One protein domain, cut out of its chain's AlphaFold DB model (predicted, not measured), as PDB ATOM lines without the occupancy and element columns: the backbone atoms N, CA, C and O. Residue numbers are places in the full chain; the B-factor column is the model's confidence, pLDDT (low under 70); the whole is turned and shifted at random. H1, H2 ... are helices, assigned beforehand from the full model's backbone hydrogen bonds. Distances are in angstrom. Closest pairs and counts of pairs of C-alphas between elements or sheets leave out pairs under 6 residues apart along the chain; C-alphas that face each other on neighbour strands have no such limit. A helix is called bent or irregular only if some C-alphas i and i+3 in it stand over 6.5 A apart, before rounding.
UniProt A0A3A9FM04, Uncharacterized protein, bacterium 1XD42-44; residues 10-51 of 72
ATOM      1  N   PRO A  10     -14.654 -49.872-114.548       78.12
ATOM      2  CA  PRO A  10     -14.550 -49.929-113.103       78.12
ATOM      3  C   PRO A  10     -13.873 -51.237-112.674       78.12
ATOM      4  O   PRO A  10     -14.135 -52.299-113.245       78.12
ATOM      5  N   ASP A  11     -13.054 -51.158-111.628       74.69
ATOM      6  CA  ASP A  11     -12.283 -52.291-111.096       74.69
ATOM      7  C   ASP A  11     -13.171 -53.496-110.732       74.69
ATOM      8  O   ASP A  11     -12.776 -54.647-110.910       74.69
ATOM      9  N   GLU A  12     -14.407 -53.240-110.291       80.12
ATOM     10  CA  GLU A  12     -15.407 -54.269-109.975       80.12
ATOM     11  C   GLU A  12     -15.791 -55.107-111.207       80.12
ATOM     12  O   GLU A  12     -15.857 -56.336-111.133       80.12
ATOM     13  N   GLU A  13     -15.981 -54.468-112.366       79.62
ATOM     14  CA  GLU A  13     -16.256 -55.193-113.609       79.62
ATOM     15  C   GLU A  13     -15.018 -55.962-114.073       79.62
ATOM     16  O   GLU A  13     -15.137 -57.115-114.488       79.62
ATOM     17  N   VAL A  14     -13.829 -55.356-113.976       78.38
ATOM     18  CA  VAL A  14     -12.562 -56.004-114.351       78.38
ATOM     19  C   VAL A  14     -12.353 -57.283-113.538       78.38
ATOM     20  O   VAL A  14     -12.090 -58.334-114.123       78.38
ATOM     21  N   SER A  15     -12.570 -57.230-112.220       79.44
ATOM     22  CA  SER A  15     -12.474 -58.396-111.335       79.44
ATOM     23  C   SER A  15     -13.456 -59.503-111.730       79.44
ATOM     24  O   SER A  15     -13.061 -60.660-111.865       79.44
ATOM     25  N   ALA A  16     -14.722 -59.161-111.996       82.12
ATOM     26  CA  ALA A  16     -15.730 -60.140-112.403       82.12
ATOM     27  C   ALA A  16     -15.374 -60.834-113.732       82.12
ATOM     28  O   ALA A  16     -15.620 -62.030-113.913       82.12
ATOM     29  N   TYR A  17     -14.774 -60.102-114.672       78.94
ATOM     30  CA  TYR A  17     -14.308 -60.680-115.929       78.94
ATOM     31  C   TYR A  17     -13.071 -61.572-115.760       78.94
ATOM     32  O   TYR A  17     -12.988 -62.592-116.449       78.94
ATOM     33  N   ILE A  18     -12.142 -61.222-114.865       78.69
ATOM     34  CA  ILE A  18     -10.973 -62.057-114.539       78.69
ATOM     35  C   ILE A  18     -11.432 -63.382-113.925       78.69
ATOM     36  O   ILE A  18     -11.035 -64.441-114.409       78.69
ATOM     37  N   GLU A  19     -12.351 -63.347-112.958       82.06
ATOM     38  CA  GLU A  19     -12.916 -64.566-112.362       82.06
ATOM     39  C   GLU A  19     -13.619 -65.455-113.398       82.06
ATOM     40  O   GLU A  19     -13.560 -66.686-113.338       82.06
ATOM     41  N   LEU A  20     -14.319 -64.846-114.360       82.00
ATOM     42  CA  LEU A  20     -14.958 -65.593-115.438       82.00
ATOM     43  C   LEU A  20     -13.913 -66.248-116.349       82.00
ATOM     44  O   LEU A  20     -14.117 -67.381-116.785       82.00
ATOM     45  N   LEU A  21     -12.803 -65.567-116.628       78.62
ATOM     46  CA  LEU A  21     -11.675 -66.126-117.373       78.62
ATOM     47  C   LEU A  21     -11.073 -67.328-116.652       78.62
ATOM     48  O   LEU A  21     -10.992 -68.393-117.250       78.62
ATOM     49  N   GLU A  22     -10.746 -67.187-115.370       76.44
ATOM     50  CA  GLU A  22     -10.196 -68.271-114.544       76.44
ATOM     51  C   GLU A  22     -11.098 -69.508-114.523       76.44
ATOM     52  O   GLU A  22     -10.621 -70.638-114.575       76.44
ATOM     53  N   LYS A  23     -12.421 -69.315-114.507       79.31
ATOM     54  CA  LYS A  23     -13.384 -70.427-114.521       79.31
ATOM     55  C   LYS A  23     -13.517 -71.121-115.877       79.31
ATOM     56  O   LYS A  23     -13.934 -72.276-115.914       79.31
ATOM     57  N   ASN A  24     -13.236 -70.431-116.982       79.31
ATOM     58  CA  ASN A  24     -13.449 -70.956-118.337       79.31
ATOM     59  C   ASN A  24     -12.163 -71.429-119.019       79.31
ATOM     60  O   ASN A  24     -12.228 -72.072-120.066       79.31
ATOM     61  N   VAL A  25     -11.006 -71.094-118.459       75.88
ATOM     62  CA  VAL A  25      -9.718 -71.265-119.113       75.88
ATOM     63  C   VAL A  25      -8.809 -72.141-118.244       75.88
ATOM     64  O   VAL A  25      -8.671 -71.875-117.056       75.88
ATOM     65  N   PRO A  26      -8.141 -73.165-118.811       72.31
ATOM     66  CA  PRO A  26      -7.225 -74.044-118.070       72.31
ATOM     67  C   PRO A  26      -5.910 -73.380-117.613       72.31
ATOM     68  O   PRO A  26      -5.061 -74.053-117.025       72.31
ATOM     69  N   TYR A  27      -5.707 -72.092-117.895       73.94
ATOM     70  CA  TYR A  27      -4.509 -71.355-117.507       73.94
ATOM     71  C   TYR A  27      -4.569 -70.966-116.016       73.94
ATOM     72  O   TYR A  27      -5.581 -70.418-115.585       73.94
ATOM     73  N   PRO A  28      -3.512 -71.208-115.219       71.94
ATOM     74  CA  PRO A  28      -3.549 -71.024-113.766       71.94
ATOM     75  C   PRO A  28      -3.628 -69.559-113.307       71.94
ATOM     76  O   PRO A  28      -4.062 -69.319-112.186       71.94
ATOM     77  N   ALA A  29      -3.211 -68.597-114.137       75.06
ATOM     78  CA  ALA A  29      -3.235 -67.165-113.813       75.06
ATOM     79  C   ALA A  29      -3.477 -66.301-115.070       75.06
ATOM     80  O   ALA A  29      -2.557 -65.675-115.593       75.06
ATOM     81  N   PRO A  30      -4.693 -66.300-115.649       73.81
ATOM     82  CA  PRO A  30      -4.968 -65.581-116.895       73.81
ATOM     83  C   PRO A  30      -4.865 -64.056-116.731       73.81
ATOM     84  O   PRO A  30      -4.696 -63.349-117.718       73.81
ATOM     85  N   SER A  31      -4.933 -63.554-115.496       72.94
ATOM     86  CA  SER A  31      -4.624 -62.170-115.127       72.94
ATOM     87  C   SER A  31      -3.178 -61.782-115.454       72.94
ATOM     88  O   SER A  31      -2.960 -60.677-115.944       72.94
ATOM     89  N   ASP A  32      -2.207 -62.684-115.293       79.94
ATOM     90  CA  ASP A  32      -0.804 -62.404-115.634       79.94
ATOM     91  C   ASP A  32      -0.645 -62.108-117.132       79.94
ATOM     92  O   ASP A  32       0.100 -61.210-117.510       79.94
ATOM     93  N   LEU A  33      -1.419 -62.779-117.993       75.88
ATOM     94  CA  LEU A  33      -1.448 -62.495-119.435       75.88
ATOM     95  C   LEU A  33      -2.125 -61.155-119.770       75.88
ATOM     96  O   LEU A  33      -1.945 -60.617-120.859       75.88
ATOM     97  N   VAL A  34      -2.945 -60.612-118.877       76.12
ATOM     98  CA  VAL A  34      -3.598 -59.314-119.092       76.12
ATOM     99  C   VAL A  34      -2.693 -58.176-118.642       76.12
ATOM    100  O   VAL A  34      -2.615 -57.156-119.321       76.12
ATOM    101  N   PHE A  35      -2.029 -58.333-117.499       74.88
ATOM    102  CA  PHE A  35      -1.309 -57.238-116.859       74.88
ATOM    103  C   PHE A  35       0.213 -57.289-117.081       74.88
ATOM    104  O   PHE A  35       0.856 -56.244-117.048       74.88
ATOM    105  N   TRP A  36       0.791 -58.482-117.252       72.06
ATOM    106  CA  TRP A  36       2.242 -58.740-117.264       72.06
ATOM    107  C   TRP A  36       2.741 -59.301-118.605       72.06
ATOM    108  O   TRP A  36       3.861 -59.798-118.694       72.06
ATOM    109  N   SER A  37       1.933 -59.215-119.662       68.44
ATOM    110  CA  SER A  37       2.385 -59.570-121.007       68.44
ATOM    111  C   SER A  37       3.380 -58.541-121.529       68.44
ATOM    112  O   SER A  37       3.039 -57.372-121.689       68.44
ATOM    113  N   ASP A  38       4.603 -58.990-121.816       59.84
ATOM    114  CA  ASP A  38       5.641 -58.175-122.463       59.84
ATOM    115  C   ASP A  38       5.288 -57.820-123.921       59.84
ATOM    116  O   ASP A  38       5.838 -56.879-124.494       59.84
ATOM    117  N   GLU A  39       4.366 -58.570-124.529       67.25
ATOM    118  CA  GLU A  39       3.827 -58.312-125.862       67.25
ATOM    119  C   GLU A  39       2.459 -57.619-125.769       67.25
ATOM    120  O   GLU A  39       1.647 -57.958-124.906       67.25
ATOM    121  N   ASP A  40       2.180 -56.687-126.692       68.56
ATOM    122  CA  ASP A  40       0.858 -56.069-126.907       68.56
ATOM    123  C   ASP A  40      -0.143 -57.125-127.426       68.56
ATOM    124  O   ASP A  40      -0.568 -57.129-128.586       68.56
ATOM    125  N   LEU A  41      -0.490 -58.082-126.567       72.00
ATOM    126  CA  LEU A  41      -1.428 -59.149-126.870       72.00
ATOM    127  C   LEU A  41      -2.837 -58.578-126.885       72.00
ATOM    128  O   LEU A  41      -3.304 -57.947-125.932       72.00
ATOM    129  N   SER A  42      -3.564 -58.833-127.972       76.75
ATOM    130  CA  SER A  42      -4.959 -58.441-128.008       76.75
ATOM    131  C   SER A  42      -5.769 -59.321-127.046       76.75
ATOM    132  O   SER A  42      -5.425 -60.480-126.799       76.75
ATOM    133  N   PRO A  43      -6.937 -58.850-126.578       72.12
ATOM    134  CA  PRO A  43      -7.830 -59.665-125.758       72.12
ATOM    135  C   PRO A  43      -8.274 -60.983-126.402       72.12
ATOM    136  O   PRO A  43      -8.896 -61.794-125.729       72.12
ATOM    137  N   LYS A  44      -8.067 -61.176-127.712       78.06
ATOM    138  CA  LYS A  44      -8.297 -62.464-128.377       78.06
ATOM    139  C   LYS A  44      -7.100 -63.391-128.219       78.06
ATOM    140  O   LYS A  44      -7.304 -64.558-127.910       78.06
ATOM    141  N   ASP A  45      -5.895 -62.858-128.380       78.75
ATOM    142  CA  ASP A  45      -4.653 -63.628-128.306       78.75
ATOM    143  C   ASP A  45      -4.452 -64.175-126.894       78.75
ATOM    144  O   ASP A  45      -4.170 -65.355-126.725       78.75
ATOM    145  N   ILE A  46      -4.738 -63.363-125.869       77.50
ATOM    146  CA  ILE A  46      -4.732 -63.795-124.461       77.50
ATOM    147  C   ILE A  46      -5.617 -65.030-124.268       77.50
ATOM    148  O   ILE A  46      -5.234 -65.990-123.608       77.50
ATOM    149  N   VAL A  47      -6.802 -65.031-124.872       77.12
ATOM    150  CA  VAL A  47      -7.784 -66.112-124.733       77.12
ATOM    151  C   VAL A  47      -7.344 -67.343-125.492       77.12
ATOM    152  O   VAL A  47      -7.519 -68.452-125.006       77.12
ATOM    153  N   GLU A  48      -6.766 -67.156-126.670       80.31
ATOM    154  CA  GLU A  48      -6.232 -68.241-127.474       80.31
ATOM    155  C   GLU A  48      -5.044 -68.911-126.783       80.31
ATOM    156  O   GLU A  48      -5.037 -70.133-126.674       80.31
ATOM    157  N   ILE A  49      -4.105 -68.140-126.229       78.25
ATOM    158  CA  ILE A  49      -2.981 -68.641-125.424       78.25
ATOM    159  C   ILE A  49      -3.508 -69.396-124.211       78.25
ATOM    160  O   ILE A  49      -3.108 -70.530-123.947       78.25
ATOM    161  N   ALA A  50      -4.449 -68.790-123.495       78.31
ATOM    162  CA  ALA A  50      -4.957 -69.344-122.262       78.31
ATOM    163  C   ALA A  50      -5.813 -70.612-122.512       78.31
ATOM    164  O   ALA A  50      -5.715 -71.574-121.755       78.31
ATOM    165  N   LEU A  51      -6.582 -70.690-123.607       77.62
ATOM    166  CA  LEU A  51      -7.294 -71.909-124.034       77.62
ATOM    167  C   LEU A  51      -6.354 -72.979-124.606       77.62
ATOM    168  O   LEU A  51      -6.592 -74.175-124.431       77.62
TER     169      LEU A  51
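This is residues 10 to 51 of the 72 residues of an uncharacterized protein of bacterium 1XD42-44 (UniProt A0A3A9FM04). Three helices fold back and forth: the long H1 runs one way, the short H2 returns beside it, and the short H3 turns back again beside H2. H2 is the one in between, touching both others, while the first residues of H1 splay away from it and H1 and H3 are only near each other. The printed part has 42 residues, with three named helices in the order H1, H2, H3 and no named strand, and its class is all helix. The whole is compact and rounded, with a radius of gyration of the C-alphas of 9.9 A and spans of 25 by 21 by 15 A.

H1, residues 11 to 24, touches H2, residues 30 to 35, with its residues 18 to 22 alone. Their closest C-alphas are those of Glu 22 and Pro 30, 6.3 A apart. The two run opposite ways at 37 degrees, only just a steep tilt, with their centres 11.0 A apart. They form a helical hairpin, joined by a tight link of 5 residues. H2 and H3, residues 45 to 51, form the second helical hairpin. They touch, the closest C-alphas being those of Leu 33 and Ile 46 at 6.1 A. They run opposite ways at a shallow tilt of 18 degrees, and their centres are 10.3 A apart. H1 and H3 are near each other, with no pair of C-alphas within 8 A but 7 pairs within 10 A. In H1, H2 and H3 every backbone O i to N i+4 pair is within hydrogen-bond range.

H1 begins with the C-alpha of Asp 11 at (-12.283, -52.291, -111.096) and ends with that of Asn 24 at (-13.449, -70.956, -118.337), a length of 20.1 A. H2 runs from Pro 30, with its C-alpha at (-4.968, -65.581, -116.895), to Phe 35, 9.1 A from first to last C-alpha. H3 runs from Asp 45 to Leu 51, 9.7 A from first to last C-alpha, and ends with the C-alpha of Leu 51 at (-7.294, -71.909, -124.034). No helix is bent or irregular.

The C-alphas farthest apart are those of Pro 10 and Pro 26, at 25.7 A. The first and last printed C-alphas, of Pro 10 and Leu 51, are 25.6 A apart. The printed part has no cut. The link from H2 to H3, 9 residues, is short but not tight, and no link is long. The mean pLDDT of the printed part is 76.0, and residues 37 to 40, in the link between H2 and H3, are under 70, where the model's confidence is low.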